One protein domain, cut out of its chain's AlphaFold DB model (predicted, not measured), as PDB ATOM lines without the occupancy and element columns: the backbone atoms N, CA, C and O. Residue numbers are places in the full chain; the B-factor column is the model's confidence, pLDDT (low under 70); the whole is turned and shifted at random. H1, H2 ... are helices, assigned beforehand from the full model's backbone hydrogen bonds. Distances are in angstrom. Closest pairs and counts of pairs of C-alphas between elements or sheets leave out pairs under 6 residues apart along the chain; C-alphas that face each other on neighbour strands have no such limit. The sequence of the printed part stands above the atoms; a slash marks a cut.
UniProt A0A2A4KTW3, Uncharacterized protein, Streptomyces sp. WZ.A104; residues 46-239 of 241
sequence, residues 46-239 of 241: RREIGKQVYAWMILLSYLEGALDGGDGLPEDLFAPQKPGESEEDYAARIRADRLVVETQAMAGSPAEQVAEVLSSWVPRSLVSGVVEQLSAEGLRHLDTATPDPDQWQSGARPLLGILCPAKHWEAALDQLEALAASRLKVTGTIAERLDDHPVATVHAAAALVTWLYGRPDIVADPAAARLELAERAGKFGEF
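What this domain is: This is residues 46 to 239 of the 241 residues of an uncharacterized protein of Streptomyces sp. WZ.A104 (UniProt A0A2A4KTW3). H8 runs through the middle of a helical body, with H1, H4, H5 and H6 packed round it, H9 on H1 and H7 on H6. H3 packs on H5, while H2 and the long link before it form an arm at one end, where residues 83 to 88 stick out. The printed part has 194 residues with nine named helices, H1 to H9 in chain order, and no named strand: its class is all helix, and the helix packing is mostly crossed. It is compact, with a radius of gyration of the C-alphas of 15.9 A and spans of 51 by 38 by 33 A.

How they stand to each other: H1, residues 46 to 67, touches H9, residues 222 to 237, opposite ways at 36 degrees, only just a steep tilt; the closest C-alphas, of Val 53 and Ala 233, are 5.3 A apart. H1 touches H4, residues 124 to 142, with residues 126 to 134 of H4 alone, at a steep tilt of 59 degrees; C-alphas 51 and 130 are closest, 4.8 A apart. Residues 58 to 63 of H1 touch residues 206 to 210 of H8, residues 198 to 213; C-alphas 59 and 206 are closest, 5.6 A apart. H8 touches H4 at a shallow tilt of 20 degrees, the same way, closest at C-alphas 209 and 138, 4.9 A. H8 touches H6, residues 166 to 181, closest at C-alphas 200 and 172, 4.3 A. H8 also touches H5, residues 149 to 163, closest at C-alphas 208 and 156, 5.1 A. H5 and H6 form a helical hairpin, as do H6 and H7, residues 188 to 196. H3, residues 111 to 121, touches H5 about perpendicular, at 89 degrees, closest at C-alphas 111 and 163, 5.2 A. H2, residues 87 to 105, is close to H5 but not clearly touching, C-alphas 101 and 161 being closest at 6.6 A. In H1, H2, H3 and H9 every O i to N i+4 pair is within hydrogen-bond range; the counts are 12 of 15 in H4, 5 of 11 in H5 with 9 of 12 O i to N i+3 pairs, 10 of 12 in H6, 3 of 5 in H7 and 11 of 12 in H8.

Where its parts are: H1 begins at C-alpha 46 (271.456, 329.021, 420.408) and measures 31.2 A; H4 measures 27.9 A and H2 27.1 A. H9 ends at C-alpha 237 (279.466, 322.960, 423.071). H6 has a kink of 31 degrees near residue 173.

The domain as a whole: The two C-alphas farthest apart, of Arg 46 and Gly 84, are 51.6 A apart. The printed part has no cut, and the link from H1 to H2, residues 68 to 86, is long. The mean pLDDT of the printed part is 74.9; 60 residues are under 70, among them 87 to 121.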
ATOM      1  N   ARG A  46     270.570 329.176 419.243       68.25
ATOM      2  CA  ARG A  46     271.456 329.021 420.408       68.25
ATOM      3  C   ARG A  46     270.732 328.479 421.634       68.25
ATOM      4  O   ARG A  46     271.305 327.685 422.366       68.25
ATOM      5  N   ARG A  47     269.476 328.876 421.850       73.31
ATOM      6  CA  ARG A  47     268.656 328.362 422.950       73.31
ATOM      7  C   ARG A  47     268.383 326.863 422.796       73.31
ATOM      8  O   ARG A  47     268.523 326.131 423.769       73.31
ATOM      9  N   GLU A  48     268.016 326.419 421.594       79.00
ATOM     10  CA  GLU A  48     267.738 325.002 421.322       79.00
ATOM     11  C   GLU A  48     268.993 324.132 421.404       79.00
ATOM     12  O   GLU A  48     268.952 323.066 422.017       79.00
ATOM     13  N   ILE A  49     270.120 324.615 420.872       71.25
ATOM     14  CA  ILE A  49     271.421 323.949 421.029       71.25
ATOM     15  C   ILE A  49     271.813 323.902 422.512       71.25
ATOM     16  O   ILE A  49     272.215 322.856 423.007       71.25
ATOM     17  N   GLY A  50     271.621 325.004 423.246       70.12
ATOM     18  CA  GLY A  50     271.917 325.088 424.674       70.12
ATOM     19  C   GLY A  50     271.211 324.009 425.491       70.12
ATOM     20  O   GLY A  50     271.863 323.313 426.259       70.12
ATOM     21  N   LYS A  51     269.900 323.810 425.294       81.94
ATOM     22  CA  LYS A  51     269.142 322.751 425.993       81.94
ATOM     23  C   LYS A  51     269.754 321.362 425.777       81.94
ATOM     24  O   LYS A  51     269.872 320.600 426.730       81.94
ATOM     25  N   GLN A  52     270.137 321.049 424.539       78.88
ATOM     26  CA  GLN A  52     270.721 319.756 424.175       78.88
ATOM     27  C   GLN A  52     272.098 319.570 424.812       78.88
ATOM     28  O   GLN A  52     272.334 318.564 425.471       78.88
ATOM     29  N   VAL A  53     272.974 320.570 424.684       70.94
ATOM     30  CA  VAL A  53     274.325 320.532 425.258       70.94
ATOM     31  C   VAL A  53     274.271 320.376 426.775       70.94
ATOM     32  O   VAL A  53     274.945 319.501 427.310       70.94
ATOM     33  N   TYR A  54     273.425 321.147 427.468       80.44
ATOM     34  CA  TYR A  54     273.257 320.998 428.914       80.44
ATOM     35  C   TYR A  54     272.754 319.604 429.295       80.44
ATOM     36  O   TYR A  54     273.312 318.994 430.200       80.44
ATOM     37  N   ALA A  55     271.742 319.075 428.599       86.00
ATOM     38  CA  ALA A  55     271.243 317.725 428.850       86.00
ATOM     39  C   ALA A  55     272.343 316.665 428.675       86.00
ATOM     40  O   ALA A  55     272.521 315.816 429.546       86.00
ATOM     41  N   TRP A  56     273.114 316.734 427.588       81.75
ATOM     42  CA  TRP A  56     274.183 315.774 427.316       81.75
ATOM     43  C   TRP A  56     275.336 315.878 428.311       81.75
ATOM     44  O   TRP A  56     275.799 314.849 428.785       81.75
ATOM     45  N   MET A  57     275.767 317.090 428.673       78.00
ATOM     46  CA  MET A  57     276.816 317.283 429.678       78.00
ATOM     47  C   MET A  57     276.392 316.747 431.045       78.00
ATOM     48  O   MET A  57     277.159 316.035 431.678       78.00
ATOM     49  N   ILE A  58     275.156 317.023 431.474       85.56
ATOM     50  CA  ILE A  58     274.614 316.497 432.734       85.56
ATOM     51  C   ILE A  58     274.588 314.970 432.712       85.56
ATOM     52  O   ILE A  58     275.022 314.331 433.670       85.56
ATOM     53  N   LEU A  59     274.100 314.380 431.619       87.75
ATOM     54  CA  LEU A  59     274.035 312.930 431.475       87.75
ATOM     55  C   LEU A  59     275.433 312.291 431.469       87.75
ATOM     56  O   LEU A  59     275.629 311.276 432.132       87.75
ATOM     57  N   LEU A  60     276.409 312.896 430.782       79.94
ATOM     58  CA  LEU A  60     277.807 312.451 430.795       79.94
ATOM     59  C   LEU A  60     278.397 312.496 432.206       79.94
ATOM     60  O   LEU A  60     278.975 311.505 432.630       79.94
ATOM     61  N   SER A  61     278.172 313.574 432.964       80.19
ATOM     62  CA  SER A  61     278.659 313.671 434.346       80.19
ATOM     63  C   SER A  61     278.065 312.593 435.258       80.19
ATOM     64  O   SER A  61     278.767 312.040 436.099       80.19
ATOM     65  N   TYR A  62     276.784 312.255 435.087       84.94
ATOM     66  CA  TYR A  62     276.178 311.132 435.805       84.94
ATOM     67  C   TYR A  62     276.777 309.780 435.387       84.94
ATOM     68  O   TYR A  62     276.968 308.911 436.232       84.94
ATOM     69  N   LEU A  63     277.049 309.582 434.093       82.25
ATOM     70  CA  LEU A  63     277.630 308.341 433.574       82.25
ATOM     71  C   LEU A  63     279.068 308.148 434.064       82.25
ATOM     72  O   LEU A  63     279.397 307.059 434.514       82.25
ATOM     73  N   GLU A  64     279.895 309.191 434.012       76.44
ATOM     74  CA  GLU A  64     281.262 309.192 434.548       76.44
ATOM     75  C   GLU A  64     281.258 308.927 436.054       76.44
ATOM     76  O   GLU A  64     281.897 307.987 436.516       76.44
ATOM     77  N   GLY A  65     280.443 309.661 436.819       74.62
ATOM     78  CA  GLY A  65     280.363 309.466 438.266       74.62
ATOM     79  C   GLY A  65     279.852 308.082 438.686       74.62
ATOM     80  O   GLY A  65     280.213 307.602 439.759       74.62
ATOM     81  N   ALA A  66     279.046 307.419 437.851       78.81
ATOM     82  CA  ALA A  66     278.598 306.050 438.097       78.81
ATOM     83  C   ALA A  66     279.687 304.992 437.828       78.81
ATOM     84  O   ALA A  66     279.639 303.923 438.435       78.81
ATOM     85  N   LEU A  67     280.643 305.285 436.941       70.25
ATOM     86  CA  LEU A  67     281.748 304.397 436.553       70.25
ATOM     87  C   LEU A  67     283.006 304.572 437.395       70.25
ATOM     88  O   LEU A  67     283.800 303.644 437.469       70.25
ATOM     89  N   ASP A  68     283.204 305.769 437.943       65.06
ATOM     90  CA  ASP A  68     284.350 306.096 438.795       65.06
ATOM     91  C   ASP A  68     284.030 305.895 440.285       65.06
ATOM     92  O   ASP A  68     284.903 306.064 441.134       65.06
ATOM     93  N   GLY A  69     282.773 305.570 440.611       58.72
ATOM     94  CA  GLY A  69     282.294 305.444 441.983       58.72
ATOM     95  C   GLY A  69     282.491 306.719 442.784       58.72
ATOM     96  O   GLY A  69     283.247 306.728 443.753       58.72
ATOM     97  N   GLY A  70     281.823 307.801 442.358       55.50
ATOM     98  CA  GLY A  70     281.927 309.115 443.002       55.50
ATOM     99  C   GLY A  70     281.833 309.044 444.532       55.50
ATOM    100  O   GLY A  70     281.154 308.168 445.057       55.50
ATOM    101  N   ASP A  71     282.526 309.944 445.238       49.94
ATOM    102  CA  ASP A  71     282.747 309.904 446.695       49.94
ATOM    103  C   ASP A  71     281.611 309.233 447.499       49.94
ATOM    104  O   ASP A  71     280.514 309.778 447.637       49.94
ATOM    105  N   GLY A  72     281.893 308.041 448.039       52.59
ATOM    106  CA  GLY A  72     280.955 307.279 448.873       52.59
ATOM    107  C   GLY A  72     280.108 306.234 448.148       52.59
ATOM    108  O   GLY A  72     279.383 305.495 448.816       52.59
ATOM    109  N   LEU A  73     280.202 306.142 446.821       55.56
ATOM    110  CA  LEU A  73     279.568 305.112 445.999       55.56
ATOM    111  C   LEU A  73     280.556 303.972 445.686       55.56
ATOM    112  O   LEU A  73     281.769 304.149 445.795       55.56
ATOM    113  N   PRO A  74     280.066 302.780 445.309       60.12
ATOM    114  CA  PRO A  74     280.917 301.703 444.809       60.12
ATOM    115  C   PRO A  74     281.678 302.161 443.569       60.12
ATOM    116  O   PRO A  74     281.087 302.849 442.742       60.12
ATOM    117  N   GLU A  75     282.923 301.698 443.407       62.91
ATOM    118  CA  GLU A  75     283.796 302.002 442.256       62.91
ATOM    119  C   GLU A  75     283.121 301.791 440.890       62.91
ATOM    120  O   GLU A  75     283.532 302.421 439.934       62.91
ATOM    121  N   ASP A  76     282.081 300.953 440.786       66.38
ATOM    122  CA  ASP A  76     281.245 300.844 439.586       66.38
ATOM    123  C   ASP A  76     279.803 300.459 439.972       66.38
ATOM    124  O   ASP A  76     279.525 299.329 440.396       66.38
ATOM    125  N   LEU A  77     278.869 301.406 439.826       71.31
ATOM    126  CA  LEU A  77     277.438 301.202 440.095       71.31
ATOM    127  C   LEU A  77     276.743 300.313 439.058       71.31
ATOM    128  O   LEU A  77     275.622 299.855 439.293       71.31
ATOM    129  N   PHE A  78     277.393 300.059 437.925       71.88
ATOM    130  CA  PHE A  78     276.926 299.150 436.885       71.88
ATOM    131  C   PHE A  78     277.623 297.792 436.936       71.88
ATOM    132  O   PHE A  78     277.316 296.929 436.107       71.88
ATOM    133  N   ALA A  79     278.530 297.580 437.898       68.56
ATOM    134  CA  ALA A  79     279.263 296.334 438.011       68.56
ATOM    135  C   ALA A  79     278.279 295.161 438.111       68.56
ATOM    136  O   ALA A  79     277.428 295.141 439.011       68.56
ATOM    137  N   PRO A  80     278.395 294.153 437.231       63.75
ATOM    138  CA  PRO A  80     277.512 293.004 437.279       63.75
ATOM    139  C   PRO A  80     277.659 292.268 438.615       63.75
ATOM    140  O   PRO A  80     278.690 292.339 439.295       63.75
ATOM    141  N   GLN A  81     276.617 291.518 438.976       63.97
ATOM    142  CA  GLN A  81     276.674 290.580 440.091       63.97
ATOM    143  C   GLN A  81     277.907 289.681 439.952       63.97
ATOM    144  O   GLN A  81     278.189 289.143 438.874       63.97
ATOM    145  N   LYS A  82     278.668 289.534 441.040       73.50
ATOM    146  CA  LYS A  82     279.896 288.738 441.000       73.50
ATOM    147  C   LYS A  82     279.545 287.261 440.781       73.50
ATOM    148  O   LYS A  82     278.525 286.793 441.290       73.50
ATOM    149  N   PRO A  83     280.387 286.484 440.078       64.38
ATOM    150  CA  PRO A  83     280.153 285.053 439.921       64.38
ATOM    151  C   PRO A  83     280.025 284.362 441.287       64.38
ATOM    152  O   PRO A  83     280.964 284.382 442.081       64.38
ATOM    153  N   GLY A  84     278.864 283.758 441.554       75.94
ATOM    154  CA  GLY A  84     278.568 283.075 442.820       75.94
ATOM    155  C   GLY A  84     278.046 283.968 443.953       75.94
ATOM    156  O   GLY A  84     277.773 283.449 445.031       75.94
ATOM    157  N   GLU A  85     277.882 285.275 443.730       78.62
ATOM    158  CA  GLU A  85     277.161 286.167 444.648       78.62
ATOM    159  C   GLU A  85     275.666 285.841 444.570       78.62
ATOM    160  O   GLU A  85     275.121 285.708 443.475       78.62
ATOM    161  N   SER A  86     274.992 285.673 445.710       71.50
ATOM    162  CA  SER A  86     273.540 285.477 445.710       71.50
ATOM    163  C   SER A  86     272.822 286.794 445.388       71.50
ATOM    164  O   SER A  86     273.394 287.875 445.541       71.50
ATOM    165  N   GLU A  87     271.570 286.738 444.922       61.50
ATOM    166  CA  GLU A  87     270.774 287.962 444.706       61.50
ATOM    167  C   GLU A  87     270.609 288.768 446.002       61.50
ATOM    168  O   GLU A  87     270.590 289.998 445.983       61.50
ATOM    169  N   GLU A  88     270.539 288.075 447.140       60.19
ATOM    170  CA  GLU A  88     270.403 288.685 448.459       60.19
ATOM    171  C   GLU A  88     271.682 289.418 448.880       60.19
ATOM    172  O   GLU A  88     271.601 290.537 449.393       60.19
ATOM    173  N   ASP A  89     272.849 288.839 448.583       58.03
ATOM    174  CA  ASP A  89     274.163 289.437 448.842       58.03
ATOM    175  C   ASP A  89     274.431 290.628 447.924       58.03
ATOM    176  O   ASP A  89     274.905 291.669 448.381       58.03
ATOM    177  N   TYR A  90     274.046 290.522 446.650       61.44
ATOM    178  CA  TYR A  90     274.094 291.642 445.716       61.44
ATOM    179  C   TYR A  90     273.217 292.801 446.215       61.44
ATOM    180  O   TYR A  90     273.676 293.936 446.338       61.44
ATOM    181  N   ALA A  91     271.975 292.515 446.619       54.97
ATOM    182  CA  ALA A  91     271.071 293.514 447.182       54.97
ATOM    183  C   ALA A  91     271.546 294.067 448.541       54.97
ATOM    184  O   ALA A  91     271.236 295.206 448.894       54.97
ATOM    185  N   ALA A  92     272.257 293.275 449.346       63.59
ATOM    186  CA  ALA A  92     272.843 293.713 450.612       63.59
ATOM    187  C   ALA A  92     274.048 294.635 450.393       63.59
ATOM    188  O   ALA A  92     274.141 295.654 451.074       63.59
ATOM    189  N   ARG A  93     274.904 294.334 449.409       63.66
ATOM    190  CA  ARG A  93     276.018 295.189 448.984       63.66
ATOM    191  C   ARG A  93     275.509 296.567 448.570       63.66
ATOM    192  O   ARG A  93     275.821 297.548 449.234       63.66
ATOM    193  N   ILE A  94     274.563 296.611 447.628       59.66
ATOM    194  CA  ILE A  94     273.926 297.863 447.190       59.66
ATOM    195  C   ILE A  94     273.276 298.630 448.363       59.66
ATOM    196  O   ILE A  94     273.331 299.859 448.416       59.66
ATOM    197  N   ARG A  95     272.672 297.932 449.341       57.31
ATOM    198  CA  ARG A  95     272.087 298.561 450.545       57.31
ATOM    199  C   ARG A  95     273.128 299.119 451.518       57.31
ATOM    200  O   ARG A  95     272.871 300.160 452.118       57.31
ATOM    201  N   ALA A  96     274.253 298.439 451.707       56.03
ATOM    202  CA  ALA A  96     275.338 298.913 452.562       56.03
ATOM    203  C   ALA A  96     275.991 300.164 451.961       56.03
ATOM    204  O   ALA A  96     276.177 301.157 452.661       56.03
ATOM    205  N   ASP A  97     276.219 300.144 450.650       55.41
ATOM    206  CA  ASP A  97     276.784 301.265 449.902       55.41
ATOM    207  C   ASP A  97     275.850 302.490 449.960       55.41
ATOM    208  O   ASP A  97     276.283 303.615 450.204       55.41
ATOM    209  N   ARG A  98     274.528 302.272 449.896       55.12
ATOM    210  CA  ARG A  98     273.514 303.312 450.131       55.12
ATOM    211  C   ARG A  98     273.620 303.970 451.514       55.12
ATOM    212  O   ARG A  98     273.448 305.181 451.623       55.12
ATOM    213  N   LEU A  99     273.879 303.195 452.568       56.69
ATOM    214  CA  LEU A  99     273.972 303.723 453.934       56.69
ATOM    215  C   LEU A  99     275.177 304.666 454.090       56.69
ATOM    216  O   LEU A  99     275.118 305.645 454.834       56.69
ATOM    217  N   VAL A 100     276.263 304.381 453.367       50.88
ATOM    218  CA  VAL A 100     277.471 305.214 453.325       50.88
ATOM    219  C   VAL A 100     277.173 306.554 452.652       50.88
ATOM    220  O   VAL A 100     277.487 307.597 453.229       50.88
ATOM    221  N   VAL A 101     276.473 306.542 451.513       49.25
ATOM    222  CA  VAL A 101     276.022 307.757 450.808       49.25
ATOM    223  C   VAL A 101     275.106 308.611 451.686       49.25
ATOM    224  O   VAL A 101     275.322 309.814 451.823       49.25
ATOM    225  N   GLU A 102     274.104 308.000 452.331       49.00
ATOM    226  CA  GLU A 102     273.173 308.701 453.228       49.00
ATOM    227  C   GLU A 102     273.915 309.335 454.422       49.00
ATOM    228  O   GLU A 102     273.643 310.476 454.794       49.00
ATOM    229  N   THR A 103     274.916 308.643 454.978       49.00
ATOM    230  CA  THR A 103     275.728 309.143 456.103       49.00
ATOM    231  C   THR A 103     276.629 310.313 455.695       49.00
ATOM    232  O   THR A 103     276.817 311.253 456.466       49.00
ATOM    233  N   GLN A 104     277.174 310.294 454.479       46.72
ATOM    234  CA  GLN A 104     278.044 311.360 453.974       46.72
ATOM    235  C   GLN A 104     277.262 312.577 453.464       46.72
ATOM    236  O   GLN A 104     277.720 313.707 453.637       46.72
ATOM    237  N   ALA A 105     276.045 312.389 452.940       45.75
ATOM    238  CA  ALA A 105     275.119 313.485 452.641       45.75
ATOM    239  C   ALA A 105     274.793 314.327 453.892       45.75
ATOM    240  O   ALA A 105     274.573 315.533 453.790       45.75
ATOM    241  N   MET A 106     274.834 313.721 455.084       48.69
ATOM    242  CA  MET A 106     274.684 314.426 456.362       48.69
ATOM    243  C   MET A 106     275.945 315.194 456.806       48.69
ATOM    244  O   MET A 106     275.852 316.015 457.717       48.69
ATOM    245  N   ALA A 107     277.107 314.953 456.187       42.81
ATOM    246  CA  ALA A 107     278.397 315.527 456.580       42.81
ATOM    247  C   ALA A 107     278.844 316.743 455.734       42.81
ATOM    248  O   ALA A 107     279.853 317.361 456.067       42.81
ATOM    249  N   GLY A 108     278.083 317.118 454.694       46.25
ATOM    250  CA  GLY A 108     278.405 318.207 453.758       46.25
ATOM    251  C   GLY A 108     279.309 317.720 452.623       46.25
ATOM    252  O   GLY A 108     280.527 317.663 452.778       46.25
ATOM    253  N   SER A 109     278.708 317.318 451.497       39.66
ATOM    254  CA  SER A 109     279.388 316.593 450.412       39.66
ATOM    255  C   SER A 109     279.601 317.443 449.141       39.66
ATOM    256  O   SER A 109     278.919 318.455 448.947       39.66
ATOM    257  N   PRO A 110     280.498 317.013 448.229       43.81
ATOM    258  CA  PRO A 110     280.710 317.600 446.895       43.81
ATOM    259  C   PRO A 110     279.430 317.853 446.071       43.81
ATOM    260  O   PRO A 110     279.419 318.729 445.204       43.81
ATOM    261  N   ALA A 111     278.325 317.162 446.374       41.03
ATOM    262  CA  ALA A 111     277.016 317.371 445.754       41.03
ATOM    263  C   ALA A 111     276.443 318.791 445.974       41.03
ATOM    264  O   ALA A 111     275.686 319.286 445.135       41.03
ATOM    265  N   GLU A 112     276.811 319.487 447.061       41.59
ATOM    266  CA  GLU A 112     276.436 320.900 447.255       41.59
ATOM    267  C   GLU A 112     277.113 321.819 446.231       41.59
ATOM    268  O   GLU A 112     276.445 322.682 445.654       41.59
ATOM    269  N   GLN A 113     278.399 321.591 445.943       44.91
ATOM    270  CA  GLN A 113     279.148 322.353 444.938       44.91
ATOM    271  C   GLN A 113     278.616 322.061 443.534       44.91
ATOM    272  O   GLN A 113     278.438 322.976 442.736       44.91
ATOM    273  N   VAL A 114     278.267 320.804 443.245       46.62
ATOM    274  CA  VAL A 114     277.719 320.408 441.944       46.62
ATOM    275  C   VAL A 114     276.347 321.015 441.676       46.62
ATOM    276  O   VAL A 114     276.097 321.388 440.538       46.62
ATOM    277  N   ALA A 115     275.454 321.190 442.654       49.19
ATOM    278  CA  ALA A 115     274.208 321.900 442.357       49.19
ATOM    279  C   ALA A 115     274.299 323.400 442.359       49.19
ATOM    280  O   ALA A 115     273.496 324.027 441.674       49.19
ATOM    281  N   GLU A 116     275.231 323.990 443.094       53.38
ATOM    282  CA  GLU A 116     275.570 325.382 442.841       53.38
ATOM    283  C   GLU A 116     276.059 325.530 441.390       53.38
ATOM    284  O   GLU A 116     275.545 326.365 440.647       53.38
ATOM    285  N   VAL A 117     276.905 324.604 440.924       54.06
ATOM    286  CA  VAL A 117     277.359 324.540 439.529       54.06
ATOM    287  C   VAL A 117     276.213 324.242 438.557       54.06
ATOM    288  O   VAL A 117     276.090 324.958 437.574       54.06
ATOM    289  N   LEU A 118     275.308 323.295 438.808       59.59
ATOM    290  CA  LEU A 118     274.215 322.947 437.889       59.59
ATOM    291  C   LEU A 118     273.107 323.997 437.844       59.59
ATOM    292  O   LEU A 118     272.572 324.281 436.771       59.59
ATOM    293  N   SER A 119     272.794 324.610 438.987       56.50
ATOM    294  CA  SER A 119     271.901 325.771 439.039       56.50
ATOM    295  C   SER A 119     272.516 327.005 438.371       56.50
ATOM    296  O   SER A 119     271.770 327.870 437.912       56.50
ATOM    297  N   SER A 120     273.850 327.060 438.249       61.81
ATOM    298  CA  SER A 120     274.559 328.052 437.433       61.81
ATOM    299  C   SER A 120     274.707 327.651 435.956       61.81
ATOM    300  O   SER A 120     274.702 328.530 435.096       61.81
ATOM    301  N   TRP A 121     274.797 326.351 435.646       65.31
ATOM    302  CA  TRP A 121     274.917 325.827 434.286       65.31
ATOM    303  C   TRP A 121     273.611 325.992 433.539       65.31
ATOM    304  O   TRP A 121     273.603 326.623 432.494       65.31
ATOM    305  N   VAL A 122     272.495 325.476 434.057       72.38
ATOM    306  CA  VAL A 122     271.226 325.519 433.325       72.38
ATOM    307  C   VAL A 122     270.456 326.787 433.694       72.38
ATOM    308  O   VAL A 122     269.905 326.871 434.795       72.38
ATOM    309  N   PRO A 123     270.308 327.769 432.783       78.94
ATOM    310  CA  PRO A 123     269.436 328.904 433.036       78.94
ATOM    311  C   PRO A 123     268.013 328.402 433.275       78.94
ATOM    312  O   PRO A 123     267.526 327.549 432.533       78.94
ATOM    313  N   ARG A 124     267.296 328.975 434.251       81.12
ATOM    314  CA  ARG A 124     265.925 328.547 434.597       81.12
ATOM    315  C   ARG A 124     264.988 328.462 433.384       81.12
ATOM    316  O   ARG A 124     264.147 327.576 433.312       81.12
ATOM    317  N   SER A 125     265.164 329.345 432.401       80.88
ATOM    318  CA  SER A 125     264.386 329.361 431.155       80.88
ATOM    319  C   SER A 125     264.656 328.177 430.213       80.88
ATOM    320  O   SER A 125     263.922 328.009 429.237       80.88
ATOM    321  N   LEU A 126     265.702 327.386 430.452       83.00
ATOM    322  CA  LEU A 126     266.063 326.199 429.674       83.00
ATOM    323  C   LEU A 126     265.680 324.889 430.359       83.00
ATOM    324  O   LEU A 126     265.652 323.876 429.673       83.00
ATOM    325  N   VAL A 127     265.358 324.901 431.656       87.00
ATOM    326  CA  VAL A 127     265.197 323.674 432.453       87.00
ATOM    327  C   VAL A 127     264.162 322.715 431.862       87.00
ATOM    328  O   VAL A 127     264.489 321.548 431.679       87.00
ATOM    329  N   SER A 128     262.972 323.195 431.473       87.38
ATOM    330  CA  SER A 128     261.967 322.337 430.810       87.38
ATOM    331  C   SER A 128     262.540 321.643 429.580       87.38
ATOM    332  O   SER A 128     262.454 320.430 429.444       87.38
ATOM    333  N   GLY A 129     263.236 322.409 428.738       87.88
ATOM    334  CA  GLY A 129     263.869 321.876 427.540       87.88
ATOM    335  C   GLY A 129     264.996 320.890 427.842       87.88
ATOM    336  O   GLY A 129     265.155 319.921 427.115       87.88
ATOM    337  N   VAL A 130     265.769 321.095 428.911       89.38
ATOM    338  CA  VAL A 130     266.806 320.142 429.340       89.38
ATOM    339  C   VAL A 130     266.176 318.826 429.801       89.38
ATOM    340  O   VAL A 130     266.622 317.762 429.381       89.38
ATOM    341  N   VAL A 131     265.113 318.885 430.609       91.88
ATOM    342  CA  VAL A 131     264.374 317.694 431.060       91.88
ATOM    343  C   VAL A 131     263.746 316.955 429.882       91.88
ATOM    344  O   VAL A 131     263.836 315.730 429.818       91.88
ATOM    345  N   GLU A 132     263.159 317.677 428.925       91.62
ATOM    346  CA  GLU A 132     262.627 317.104 427.685       91.62
ATOM    347  C   GLU A 132     263.716 316.380 426.884       91.62
ATOM    348  O   GLU A 132     263.487 315.261 426.433       91.62
ATOM    349  N   GLN A 133     264.910 316.966 426.742       90.94
ATOM    350  CA  GLN A 133     266.016 316.343 426.003       90.94
ATOM    351  C   GLN A 133     266.596 315.116 426.721       90.94
ATOM    352  O   GLN A 133     266.848 314.105 426.070       90.94
ATOM    353  N   LEU A 134     266.757 315.161 428.049       93.25
ATOM    354  CA  LEU A 134     267.130 313.983 428.846       93.25
ATOM    355  C   LEU A 134     266.099 312.862 428.675       93.25
ATOM    356  O   LEU A 134     266.443 311.715 428.398       93.25
ATOM    357  N   SER A 135     264.818 313.213 428.782       93.31
ATOM    358  CA  SER A 135     263.711 312.269 428.631       93.31
ATOM    359  C   SER A 135     263.670 311.663 427.230       93.31
ATOM    360  O   SER A 135     263.493 310.455 427.092       93.31
ATOM    361  N   ALA A 136     263.877 312.480 426.194       91.56
ATOM    362  CA  ALA A 136     263.958 312.028 424.813       91.56
ATOM    363  C   ALA A 136     265.124 311.055 424.614       91.56
ATOM    364  O   ALA A 136     264.921 310.009 424.007       91.56
ATOM    365  N   GLU A 137     266.305 311.354 425.164       90.88
ATOM    366  CA  GLU A 137     267.472 310.468 425.120       90.88
ATOM    367  C   GLU A 137     267.159 309.100 425.742       90.88
ATOM    368  O   GLU A 137     267.404 308.083 425.100       90.88
ATOM    369  N   GLY A 138     266.526 309.061 426.919       89.81
ATOM    370  CA  GLY A 138     266.081 307.804 427.528       89.81
ATOM    371  C   GLY A 138     265.017 307.074 426.709       89.81
ATOM    372  O   GLY A 138     265.118 305.866 426.512       89.81
ATOM    373  N   LEU A 139     264.026 307.795 426.173       90.50
ATOM    374  CA  LEU A 139     262.976 307.223 425.325       90.50
ATOM    375  C   LEU A 139     263.547 306.508 424.092       90.50
ATOM    376  O   LEU A 139     263.026 305.451 423.748       90.50
ATOM    377  N   ARG A 140     264.641 307.007 423.487       87.94
ATOM    378  CA  ARG A 140     265.310 306.330 422.352       87.94
ATOM    379  C   ARG A 140     265.726 304.896 422.685       87.94
ATOM    380  O   ARG A 140     265.703 304.037 421.810       87.94
ATOM    381  N   HIS A 141     266.111 304.647 423.935       85.88
ATOM    382  CA  HIS A 141     266.586 303.342 424.401       85.88
ATOM    383  C   HIS A 141     265.446 302.445 424.905       85.88
ATOM    384  O   HIS A 141     265.593 301.233 424.974       85.88
ATOM    385  N   LEU A 142     264.282 303.013 425.227       83.81
ATOM    386  CA  LEU A 142     263.117 302.268 425.726       83.81
ATOM    387  C   LEU A 142     262.242 301.663 424.624       83.81
ATOM    388  O   LEU A 142     261.301 300.925 424.928       83.81
ATOM    389  N   ASP A 143     262.522 301.970 423.359       71.94
ATOM    390  CA  ASP A 143     261.820 301.369 422.222       71.94
ATOM    391  C   ASP A 143     262.176 299.880 422.050       71.94
ATOM    392  O   ASP A 143     261.394 299.112 421.487       71.94
ATOM    393  N   THR A 144     263.331 299.450 422.566       64.12
ATOM    394  CA  THR A 144     263.845 298.074 422.451       64.12
ATOM    395  C   THR A 144     263.553 297.212 423.680       64.12
ATOM    396  O   THR A 144     263.527 295.986 423.568       64.12
ATOM    397  N   ALA A 145     263.281 297.826 424.835       71.88
ATOM    398  CA  ALA A 145     263.038 297.135 426.094       71.88
ATOM    399  C   ALA A 145     262.096 297.930 427.010       71.88
ATOM    400  O   ALA A 145     262.145 299.155 427.098       71.88
ATOM    401  N   THR A 146     261.228 297.220 427.731       78.56
ATOM    402  CA  THR A 146     260.335 297.819 428.731       78.56
ATOM    403  C   THR A 146     260.794 297.396 430.122       78.56
ATOM    404  O   THR A 146     260.408 296.311 430.560       78.56
ATOM    405  N   PRO A 147     261.627 298.202 430.804       81.25
ATOM    406  CA  PRO A 147     261.987 297.921 432.180       81.25
ATOM    407  C   PRO A 147     260.749 298.038 433.068       81.25
ATOM    408  O   PRO A 147     259.872 298.876 432.837       81.25
ATOM    409  N   ASP A 148     260.691 297.184 434.082       83.88
ATOM    410  CA  ASP A 148     259.707 297.306 435.145       83.88
ATOM    411  C   ASP A 148     259.904 298.653 435.878       83.88
ATOM    412  O   ASP A 148     261.044 298.974 436.233       83.88
ATOM    413  N   PRO A 149     258.848 299.470 436.075       83.94
ATOM    414  CA  PRO A 149     258.982 300.784 436.702       83.94
ATOM    415  C   PRO A 149     259.584 300.740 438.107       83.94
ATOM    416  O   PRO A 149     260.401 301.603 438.426       83.94
ATOM    417  N   ASP A 150     259.255 299.728 438.914       81.75
ATOM    418  CA  ASP A 150     259.759 299.607 440.285       81.75
ATOM    419  C   ASP A 150     261.244 299.224 440.277       81.75
ATOM    420  O   ASP A 150     262.043 299.768 441.050       81.75
ATOM    421  N   GLN A 151     261.650 298.336 439.358       83.56
ATOM    422  CA  GLN A 151     263.060 298.005 439.139       83.56
ATOM    423  C   GLN A 151     263.853 299.225 438.655       83.56
ATOM    424  O   GLN A 151     264.953 299.486 439.147       83.56
ATOM    425  N   TRP A 152     263.300 299.977 437.702       88.75
ATOM    426  CA  TRP A 152     263.940 301.164 437.145       88.75
ATOM    427  C   TRP A 152     264.086 302.263 438.198       88.75
ATOM    428  O   TRP A 152     265.174 302.813 438.364       88.75
ATOM    429  N   GLN A 153     263.031 302.521 438.976       86.56
ATOM    430  CA  GLN A 153     263.060 303.462 440.092       86.56
ATOM    431  C   GLN A 153     264.119 303.055 441.122       86.56
ATOM    432  O   GLN A 153     264.965 303.863 441.510       86.56
ATOM    433  N   SER A 154     264.093 301.791 441.551       81.50
ATOM    434  CA  SER A 154     264.999 301.270 442.577       81.50
ATOM    435  C   SER A 154     266.460 301.325 442.137       81.50
ATOM    436  O   SER A 154     267.325 301.675 442.938       81.50
ATOM    437  N   GLY A 155     266.731 301.019 440.868       82.19
ATOM    438  CA  GLY A 155     268.073 301.064 440.303       82.19
ATOM    439  C   GLY A 155     268.579 302.477 440.006       82.19
ATOM    440  O   GLY A 155     269.773 302.730 440.141       82.19
ATOM    441  N   ALA A 156     267.694 303.416 439.659       89.25
ATOM    442  CA  ALA A 156     268.065 304.810 439.418       89.25
ATOM    443  C   ALA A 156     268.242 305.625 440.708       89.25
ATOM    444  O   ALA A 156     269.018 306.577 440.746       89.25
ATOM    445  N   ARG A 157     267.556 305.247 441.791       86.62
ATOM    446  CA  ARG A 157     267.639 305.917 443.095       86.62
ATOM    447  C   ARG A 157     269.069 306.121 443.628       86.62
ATOM    448  O   ARG A 157     269.353 307.249 444.025       86.62
ATOM    449  N   PRO A 158     269.977 305.121 443.659       78.06
ATOM    450  CA  PRO A 158     271.351 305.341 444.123       78.06
ATOM    451  C   PRO A 158     272.135 306.320 443.237       78.06
ATOM    452  O   PRO A 158     272.983 307.041 443.753       78.06
ATOM    453  N   LEU A 159     271.816 306.419 441.940       84.19
ATOM    454  CA  LEU A 159     272.499 307.331 441.016       84.19
ATOM    455  C   LEU A 159     272.242 308.797 441.356       84.19
ATOM    456  O   LEU A 159     273.102 309.637 441.101       84.19
ATOM    457  N   LEU A 160     271.106 309.127 441.987       82.00
ATOM    458  CA  LEU A 160     270.890 310.477 442.513       82.00
ATOM    459  C   LEU A 160     272.037 310.897 443.443       82.00
ATOM    460  O   LEU A 160     272.405 312.066 443.424       82.00
ATOM    461  N   GLY A 161     272.631 309.957 444.191       73.56
ATOM    462  CA  GLY A 161     273.715 310.197 445.152       73.56
ATOM    463  C   GLY A 161     274.972 310.808 444.545       73.56
ATOM    464  O   GLY A 161     275.741 311.429 445.269       73.56
ATOM    465  N   ILE A 162     275.152 310.678 443.227       75.12
ATOM    466  CA  ILE A 162     276.332 311.170 442.513       75.12
ATOM    467  C   ILE A 162     276.333 312.703 442.477       75.12
ATOM    468  O   ILE A 162     277.300 313.336 442.886       75.12
ATOM    469  N   LEU A 163     275.251 313.309 441.968       77.19
ATOM    470  CA  LEU A 163     275.204 314.751 441.676       77.19
ATOM    471  C   LEU A 163     273.975 315.468 442.252       77.19
ATOM    472  O   LEU A 163     273.935 316.697 442.219       77.19
ATOM    473  N   CYS A 164     272.959 314.753 442.752       80.75
ATOM    474  CA  CYS A 164     271.764 315.383 443.312       80.75
ATOM    475  C   CYS A 164     272.043 315.883 444.739       80.75
ATOM    476  O   CYS A 164     272.416 315.094 445.607       80.75
ATOM    477  N   PRO A 165     271.810 317.166 445.043       74.75
ATOM    478  CA  PRO A 165     272.023 317.690 446.389       74.75
ATOM    479  C   PRO A 165     271.026 317.153 447.387       74.75
ATOM    480  O   PRO A 165     269.835 317.051 447.087       74.75
ATOM    481  N   ALA A 166     271.471 317.064 448.637       76.00
ATOM    482  CA  ALA A 166     270.615 316.755 449.775       76.00
ATOM    483  C   ALA A 166     269.345 317.633 449.829       76.00
ATOM    484  O   ALA A 166     268.244 317.119 450.004       76.00
ATOM    485  N   LYS A 167     269.453 318.949 449.575       76.06
ATOM    486  CA  LYS A 167     268.295 319.873 449.597       76.06
ATOM    487  C   LYS A 167     267.234 319.608 448.518       76.06
ATOM    488  O   LYS A 167     266.118 320.106 448.630       76.06
ATOM    489  N   HIS A 168     267.588 318.894 447.451       83.75
ATOM    490  CA  HIS A 168     266.678 318.532 446.362       83.75
ATOM    491  C   HIS A 168     266.340 317.044 446.355       83.75
ATOM    492  O   HIS A 168     265.510 316.637 445.552       83.75
ATOM    493  N   TRP A 169     266.941 316.262 447.251       80.94
ATOM    494  CA  TRP A 169     266.875 314.809 447.262       80.94
ATOM    495  C   TRP A 169     265.449 314.271 447.336       80.94
ATOM    496  O   TRP A 169     265.027 313.548 446.442       80.94
ATOM    497  N   GLU A 170     264.687 314.672 448.355       84.50
ATOM    498  CA  GLU A 170     263.303 314.214 448.545       84.50
ATOM    499  C   GLU A 170     262.427 314.569 447.339       84.50
ATOM    500  O   GLU A 170     261.761 313.712 446.767       84.50
ATOM    501  N   ALA A 171     262.520 315.815 446.863       89.38
ATOM    502  CA  ALA A 171     261.808 316.227 445.660       89.38
ATOM    503  C   ALA A 171     262.262 315.426 444.427       89.38
ATOM    504  O   ALA A 171     261.443 315.100 443.575       89.38
ATOM    505  N   ALA A 172     263.549 315.088 444.315       89.69
ATOM    506  CA  ALA A 172     264.077 314.313 443.199       89.69
ATOM    507  C   ALA A 172     263.589 312.863 443.248       89.69
ATOM    508  O   ALA A 172     263.303 312.307 442.195       89.69
ATOM    509  N   LEU A 173     263.419 312.272 444.434       88.94
ATOM    510  CA  LEU A 173     262.798 310.955 444.593       88.94
ATOM    511  C   LEU A 173     261.348 310.952 444.099       88.94
ATOM    512  O   LEU A 173     260.980 310.078 443.312       88.94
ATOM    513  N   ASP A 174     260.561 311.961 444.482       90.31
ATOM    514  CA  ASP A 174     259.175 312.114 444.022       90.31
ATOM    515  C   ASP A 174     259.091 312.312 442.498       90.31
ATOM    516  O   ASP A 174     258.174 311.811 441.837       90.31
ATOM    517  N   GLN A 175     260.037 313.062 441.920       92.69
ATOM    518  CA  GLN A 175     260.144 313.240 440.468       92.69
ATOM    519  C   GLN A 175     260.556 311.949 439.766       92.69
ATOM    520  O   GLN A 175     260.022 311.636 438.706       92.69
ATOM    521  N   LEU A 176     261.494 311.207 440.350       92.75
ATOM    522  CA  LEU A 176     262.021 309.963 439.806       92.75
ATOM    523  C   LEU A 176     260.915 308.909 439.724       92.75
ATOM    524  O   LEU A 176     260.759 308.278 438.682       92.75
ATOM    525  N   GLU A 177     260.088 308.785 440.762       91.12
ATOM    526  CA  GLU A 177     258.904 307.918 440.745       91.12
ATOM    527  C   GLU A 177     257.917 308.321 439.643       91.12
ATOM    528  O   GLU A 177     257.516 307.497 438.819       91.12
ATOM    529  N   ALA A 178     257.562 309.609 439.580       90.81
ATOM    530  CA  ALA A 178     256.600 310.107 438.602       90.81
ATOM    531  C   ALA A 178     257.086 309.912 437.154       90.81
ATOM    532  O   ALA A 178     256.307 309.502 436.291       90.81
ATOM    533  N   LEU A 179     258.369 310.179 436.894       92.56
ATOM    534  CA  LEU A 179     258.997 310.003 435.586       92.56
ATOM    535  C   LEU A 179     259.140 308.524 435.211       92.56
ATOM    536  O   LEU A 179     258.881 308.173 434.063       92.56
ATOM    537  N   ALA A 180     259.508 307.639 436.139       91.69
ATOM    538  CA  ALA A 180     259.572 306.202 435.865       91.69
ATOM    539  C   ALA A 180     258.183 305.649 435.505       91.69
ATOM    540  O   ALA A 180     258.018 304.996 434.471       91.69
ATOM    541  N   ALA A 181     257.158 306.001 436.291       90.12
ATOM    542  CA  ALA A 181     255.774 305.598 436.052       90.12
ATOM    543  C   ALA A 181     255.226 306.120 434.713       90.12
ATOM    544  O   ALA A 181     254.462 305.431 434.033       90.12
ATOM    545  N   SER A 182     255.634 307.322 434.291       90.12
ATOM    546  CA  SER A 182     255.259 307.883 432.989       90.12
ATOM    547  C   SER A 182     256.162 307.438 431.834       90.12
ATOM    548  O   SER A 182     255.927 307.845 430.691       90.12
ATOM    549  N   ARG A 183     257.182 306.612 432.102       90.75
ATOM    550  CA  ARG A 183     258.238 306.225 431.155       90.75
ATOM    551  C   ARG A 183     258.907 307.441 430.513       90.75
ATOM    552  O   ARG A 183     258.940 307.557 429.292       90.75
ATOM    553  N   LEU A 184     259.379 308.366 431.345       91.62
ATOM    554  CA  LEU A 184     260.000 309.646 430.985       91.62
ATOM    555  C   LEU A 184     259.095 310.608 430.199       91.62
ATOM    556  O   LEU A 184     259.535 311.679 429.792       91.62
ATOM    557  N   LYS A 185     257.810 310.300 429.997       88.88
ATOM    558  CA  LYS A 185     256.897 311.251 429.354       88.88
ATOM    559  C   LYS A 185     256.572 312.372 430.333       88.88
ATOM    560  O   LYS A 185     255.970 312.127 431.381       88.88
ATOM    561  N   VAL A 186     256.916 313.605 429.975       83.19
ATOM    562  CA  VAL A 186     256.561 314.801 430.749       83.19
ATOM    563  C   VAL A 186     255.069 315.085 430.547       83.19
ATOM    564  O   VAL A 186     254.645 315.676 429.558       83.19
ATOM    565  N   THR A 187     254.243 314.574 431.459       80.44
ATOM    566  CA  THR A 187     252.779 314.745 431.462       80.44
ATOM    567  C   THR A 187     252.359 315.879 432.398       80.44
ATOM    568  O   THR A 187     253.188 316.384 433.144       80.44
ATOM    569  N   GLY A 188     251.080 316.281 432.395       75.75
ATOM    570  CA  GLY A 188     250.586 317.451 433.144       75.75
ATOM    571  C   GLY A 188     251.066 317.537 434.599       75.75
ATOM    572  O   GLY A 188     251.638 318.546 434.984       75.75
ATOM    573  N   THR A 189     250.948 316.458 435.377       76.44
ATOM    574  CA  THR A 189     251.416 316.433 436.777       76.44
ATOM    575  C   THR A 189     252.938 316.579 436.906       76.44
ATOM    576  O   THR A 189     253.421 317.154 437.875       76.44
ATOM    577  N   ILE A 190     253.709 316.079 435.940       78.06
ATOM    578  CA  ILE A 190     255.175 316.207 435.927       78.06
ATOM    579  C   ILE A 190     255.573 317.620 435.492       78.06
ATOM    580  O   ILE A 190     256.461 318.209 436.093       78.06
ATOM    581  N   ALA A 191     254.881 318.187 434.501       80.62
ATOM    582  CA  ALA A 191     255.085 319.558 434.044       80.62
ATOM    583  C   ALA A 191     254.771 320.581 435.149       80.62
ATOM    584  O   ALA A 191     255.537 321.516 435.346       80.62
ATOM    585  N   GLU A 192     253.698 320.375 435.916       77.69
ATOM    586  CA  GLU A 192     253.366 321.219 437.071       77.69
ATOM    587  C   GLU A 192     254.454 321.148 438.151       77.69
ATOM    588  O   GLU A 192     254.929 322.175 438.625       77.69
ATOM    589  N   ARG A 193     254.917 319.942 438.506       78.00
ATOM    590  CA  ARG A 193     255.960 319.789 439.531       78.00
ATOM    591  C   ARG A 193     257.347 320.257 439.071       78.00
ATOM    592  O   ARG A 193     258.167 320.623 439.911       78.00
ATOM    593  N   LEU A 194     257.623 320.238 437.768       81.62
ATOM    594  CA  LEU A 194     258.854 320.765 437.175       81.62
ATOM    595  C   LEU A 194     259.016 322.267 437.444       81.62
ATOM    596  O   LEU A 194     260.132 322.727 437.684       81.62
ATOM    597  N   ASP A 195     257.921 323.028 437.434       80.75
ATOM    598  CA  ASP A 195     257.955 324.468 437.713       80.75
ATOM    599  C   ASP A 195     258.305 324.771 439.180       80.75
ATOM    600  O   ASP A 195     259.018 325.748 439.464       80.75
ATOM    601  N   ASP A 196     257.859 323.902 440.092       83.31
ATOM    602  CA  ASP A 196     258.093 324.000 441.535       83.31
ATOM    603  C   ASP A 196     259.483 323.480 441.941       83.31
ATOM    604  O   ASP A 196     260.160 324.079 442.785       83.31
ATOM    605  N   HIS A 197     259.950 322.395 441.314       87.75
ATOM    606  CA  HIS A 197     261.203 321.713 441.657       87.75
ATOM    607  C   HIS A 197     262.110 321.435 440.441       87.75
ATOM    608  O   HIS A 197     262.526 320.295 440.221       87.75
ATOM    609  N   PRO A 198     262.522 322.473 439.686       87.44
ATOM    610  CA  PRO A 198     263.200 322.319 438.396       87.44
ATOM    611  C   PRO A 198     264.502 321.517 438.468       87.44
ATOM    612  O   PRO A 198     264.745 320.627 437.657       87.44
ATOM    613  N   VAL A 199     265.340 321.812 439.464       87.31
ATOM    614  CA  VAL A 199     266.634 321.138 439.650       87.31
ATOM    615  C   VAL A 199     266.424 319.666 440.004       87.31
ATOM    616  O   VAL A 199     267.073 318.794 439.433       87.31
ATOM    617  N   ALA A 200     265.466 319.375 440.886       89.38
ATOM    618  CA  ALA A 200     265.146 318.010 441.287       89.38
ATOM    619  C   ALA A 200     264.685 317.157 440.094       89.38
ATOM    620  O   ALA A 200     265.139 316.025 439.943       89.38
ATOM    621  N   THR A 201     263.850 317.712 439.208       92.25
ATOM    622  CA  THR A 201     263.382 316.999 438.011       92.25
ATOM    623  C   THR A 201     264.509 316.726 437.013       92.25
ATOM    624  O   THR A 201     264.542 315.646 436.427       92.25
ATOM    625  N   VAL A 202     265.465 317.650 436.847       91.56
ATOM    626  CA  VAL A 202     266.661 317.420 436.012       91.56
ATOM    627  C   VAL A 202     267.471 316.235 436.535       91.56
ATOM    628  O   VAL A 202     267.798 315.337 435.762       91.56
ATOM    629  N   HIS A 203     267.746 316.193 437.839       91.75
ATOM    630  CA  HIS A 203     268.495 315.095 438.457       91.75
ATOM    631  C   HIS A 203     267.752 313.760 438.386       91.75
ATOM    632  O   HIS A 203     268.363 312.737 438.088       91.75
ATOM    633  N   ALA A 204     266.437 313.767 438.611       94.00
ATOM    634  CA  ALA A 204     265.598 312.583 438.477       94.00
ATOM    635  C   ALA A 204     265.622 312.017 437.050       94.00
ATOM    636  O   ALA A 204     265.843 310.820 436.866       94.00
ATOM    637  N   ALA A 205     265.450 312.877 436.041       95.19
ATOM    638  CA  ALA A 205     265.522 312.477 434.640       95.19
ATOM    639  C   ALA A 205     266.914 311.936 434.285       95.19
ATOM    640  O   ALA A 205     267.014 310.862 433.698       95.19
ATOM    641  N   ALA A 206     267.985 312.631 434.684       93.94
ATOM    642  CA  ALA A 206     269.354 312.190 434.429       93.94
ATOM    643  C   ALA A 206     269.636 310.819 435.061       93.94
ATOM    644  O   ALA A 206     270.051 309.913 434.350       93.94
ATOM    645  N   ALA A 207     269.312 310.622 436.342       93.19
ATOM    646  CA  ALA A 207     269.510 309.348 437.034       93.19
ATOM    647  C   ALA A 207     268.755 308.182 436.368       93.19
ATOM    648  O   ALA A 207     269.325 307.106 436.181       93.19
ATOM    649  N   LEU A 208     267.496 308.390 435.962       95.25
ATOM    650  CA  LEU A 208     266.719 307.371 435.245       95.25
ATOM    651  C   LEU A 208     267.365 306.993 433.914       95.25
ATOM    652  O   LEU A 208     267.447 305.810 433.593       95.25
ATOM    653  N   VAL A 209     267.822 307.982 433.146       95.31
ATOM    654  CA  VAL A 209     268.456 307.749 431.842       95.31
ATOM    655  C   VAL A 209     269.813 307.072 432.024       95.31
ATOM    656  O   VAL A 209     270.098 306.097 431.338       95.31
ATOM    657  N   THR A 210     270.619 307.512 432.990       93.50
ATOM    658  CA  THR A 210     271.906 306.901 433.348       93.50
ATOM    659  C   THR A 210     271.756 305.428 433.711       93.50
ATOM    660  O   THR A 210     272.561 304.612 433.270       93.50
ATOM    661  N   TRP A 211     270.699 305.054 434.436       92.19
ATOM    662  CA  TRP A 211     270.443 303.648 434.745       92.19
ATOM    663  C   TRP A 211     270.244 302.786 433.491       92.19
ATOM    664  O   TRP A 211     270.734 301.660 433.452       92.19
ATOM    665  N   LEU A 212     269.591 303.308 432.442       91.94
ATOM    666  CA  LEU A 212     269.385 302.568 431.187       91.94
ATOM    667  C   LEU A 212     270.710 302.196 430.507       91.94
ATOM    668  O   LEU A 212     270.816 301.121 429.926       91.94
ATOM    669  N   TYR A 213     271.736 303.043 430.613       89.56
ATOM    670  CA  TYR A 213     273.064 302.761 430.055       89.56
ATOM    671  C   TYR A 213     273.790 301.623 430.782       89.56
ATOM    672  O   TYR A 213     274.634 300.963 430.183       89.56
ATOM    673  N   GLY A 214     273.448 301.361 432.044       83.94
ATOM    674  CA  GLY A 214     273.950 300.209 432.795       83.94
ATOM    675  C   GLY A 214     273.290 298.882 432.417       83.94
ATOM    676  O   GLY A 214     273.636 297.842 432.974       83.94
ATOM    677  N   ARG A 215     272.307 298.896 431.507       85.94
ATOM    678  CA  ARG A 215     271.486 297.736 431.159       85.94
ATOM    679  C   ARG A 215     271.845 297.215 429.766       85.94
ATOM    680  O   ARG A 215     271.368 297.777 428.781       85.94
ATOM    681  N   PRO A 216     272.634 296.129 429.650       79.81
ATOM    682  CA  PRO A 216     273.060 295.599 428.351       79.81
ATOM    683  C   PRO A 216     271.896 295.039 427.518       79.81
ATOM    684  O   PRO A 216     272.000 294.918 426.301       79.81
ATOM    685  N   ASP A 217     270.779 294.706 428.168       80.19
ATOM    686  CA  ASP A 217     269.520 294.305 427.542       80.19
ATOM    687  C   ASP A 217     268.741 295.476 426.916       80.19
ATOM    688  O   ASP A 217     267.849 295.248 426.101       80.19
ATOM    689  N   ILE A 218     269.086 296.716 427.271       86.62
ATOM    690  CA  ILE A 218     268.458 297.946 426.771       86.62
ATOM    691  C   ILE A 218     269.421 298.676 425.827       86.62
ATOM    692  O   ILE A 218     269.086 298.957 424.676       86.62
ATOM    693  N   VAL A 219     270.645 298.931 426.297       84.50
ATOM    694  CA  VAL A 219     271.725 299.583 425.552       84.50
ATOM    695  C   VAL A 219     272.828 298.557 425.306       84.50
ATOM    696  O   VAL A 219     273.636 298.267 426.183       84.50
ATOM    697  N   ALA A 220     272.867 298.006 424.092       78.56
ATOM    698  CA  ALA A 220     273.766 296.901 423.748       78.56
ATOM    699  C   ALA A 220     275.262 297.279 423.761       78.56
ATOM    700  O   ALA A 220     276.099 296.439 424.081       78.56
ATOM    701  N   ASP A 221     275.600 298.531 423.427       79.50
ATOM    702  CA  ASP A 221     276.968 299.062 423.505       79.50
ATOM    703  C   ASP A 221     276.991 300.410 424.254       79.50
ATOM    704  O   ASP A 221     276.945 301.487 423.644       79.50
ATOM    705  N   PRO A 222     277.053 300.375 425.599       75.31
ATOM    706  CA  PRO A 222     277.076 301.584 426.415       75.31
ATOM    707  C   PRO A 222     278.321 302.449 426.201       75.31
ATOM    708  O   PRO A 222     278.294 303.641 426.503       75.31
ATOM    709  N   ALA A 223     279.436 301.878 425.732       70.50
ATOM    710  CA  ALA A 223     280.658 302.632 425.467       70.50
ATOM    711  C   ALA A 223     280.521 303.456 424.182       70.50
ATOM    712  O   ALA A 223     280.792 304.657 424.199       70.50
ATOM    713  N   ALA A 224     280.018 302.849 423.104       72.56
ATOM    714  CA  ALA A 224     279.734 303.564 421.863       72.56
ATOM    715  C   ALA A 224     278.653 304.639 422.055       72.56
ATOM    716  O   ALA A 224     278.824 305.768 421.598       72.56
ATOM    717  N   ALA A 225     277.579 304.336 422.794       78.25
ATOM    718  CA  ALA A 225     276.514 305.304 423.069       78.25
ATOM    719  C   ALA A 225     277.004 306.508 423.902       78.25
ATOM    720  O   ALA A 225     276.552 307.637 423.693       78.25
ATOM    721  N   ARG A 226     277.947 306.288 424.833       77.00
ATOM    722  CA  ARG A 226     278.631 307.358 425.579       77.00
ATOM    723  C   ARG A 226     279.531 308.197 424.684       77.00
ATOM    724  O   ARG A 226     279.491 309.420 424.778       77.00
ATOM    725  N   LEU A 227     280.306 307.561 423.809       68.25
ATOM    726  CA  LEU A 227     281.163 308.268 422.862       68.25
ATOM    727  C   LEU A 227     280.332 309.145 421.913       68.25
ATOM    728  O   LEU A 227     280.641 310.321 421.764       68.25
ATOM    729  N   GLU A 228     279.229 308.629 421.362       75.44
ATOM    730  CA  GLU A 228     278.294 309.413 420.539       75.44
ATOM    731  C   GLU A 228     277.734 310.617 421.316       75.44
ATOM    732  O   GLU A 228     277.609 311.721 420.784       75.44
ATOM    733  N   LEU A 229     277.377 310.423 422.590       72.44
ATOM    734  CA  LEU A 229     276.901 311.499 423.458       72.44
ATOM    735  C   LEU A 229     277.986 312.570 423.688       72.44
ATOM    736  O   LEU A 229     277.692 313.760 423.575       72.44
ATOM    737  N   ALA A 230     279.231 312.160 423.942       65.19
ATOM    738  CA  ALA A 230     280.380 313.048 424.128       65.19
ATOM    739  C   ALA A 230     280.748 313.812 422.849       65.19
ATOM    740  O   ALA A 230     280.979 315.019 422.898       65.19
ATOM    741  N   GLU A 231     280.733 313.154 421.690       67.25
ATOM    742  CA  GLU A 231     280.966 313.792 420.390       67.25
ATOM    743  C   GLU A 231     279.882 314.826 420.068       67.25
ATOM    744  O   GLU A 231     280.195 315.928 419.611       67.25
ATOM    745  N   ARG A 232     278.607 314.517 420.353       72.31
ATOM    746  CA  ARG A 232     277.500 315.477 420.232       72.31
ATOM    747  C   ARG A 232     277.708 316.670 421.170       72.31
ATOM    748  O   ARG A 232     277.655 317.811 420.713       72.31
ATOM    749  N   ALA A 233     278.004 316.432 422.447       67.31
ATOM    750  CA  ALA A 233     278.255 317.498 423.415       67.31
ATOM    751  C   ALA A 233     279.440 318.389 423.010       67.31
ATOM    752  O   ALA A 233     279.300 319.609 423.004       67.31
ATOM    753  N   GLY A 234     280.565 317.801 422.595       55.94
ATOM    754  CA  GLY A 234     281.756 318.534 422.162       55.94
ATOM    755  C   GLY A 234     281.524 319.344 420.886       55.94
ATOM    756  O   GLY A 234     281.824 320.535 420.849       55.94
ATOM    757  N   LYS A 235     280.906 318.739 419.863       63.47
ATOM    758  CA  LYS A 235     280.604 319.410 418.587       63.47
ATOM    759  C   LYS A 235     279.679 320.612 418.760       63.47
ATOM    760  O   LYS A 235     279.803 321.583 418.021       63.47
ATOM    761  N   PHE A 236     278.720 320.533 419.682       56.94
ATOM    762  CA  PHE A 236     277.737 321.595 419.893       56.94
ATOM    763  C   PHE A 236     278.098 322.559 421.036       56.94
ATOM    764  O   PHE A 236     277.563 323.670 421.080       56.94
ATOM    765  N   GLY A 237     279.020 322.172 421.923       56.56
ATOM    766  CA  GLY A 237     279.466 322.960 423.071       56.56
ATOM    767  C   GLY A 237     280.124 324.283 422.688       56.56
ATOM    768  O   GLY A 237     279.824 325.296 423.314       56.56
ATOM    769  N   GLU A 238     280.899 324.308 421.596       55.94
ATOM    770  CA  GLU A 238     281.552 325.519 421.052       55.94
ATOM    771  C   GLU A 238     280.566 326.630 420.637       55.94
ATOM    772  O   GLU A 238     280.954 327.772 420.394       55.94
ATOM    773  N   PHE A 239     279.273 326.312 420.517       52.56
ATOM    774  CA  PHE A 239     278.229 327.280 420.172       52.56
ATOM    775  C   PHE A 239     277.452 327.801 421.390       52.56
ATOM    776  O   PHE A 239     276.625 328.710 421.242       52.56
TER     777      PHE A 239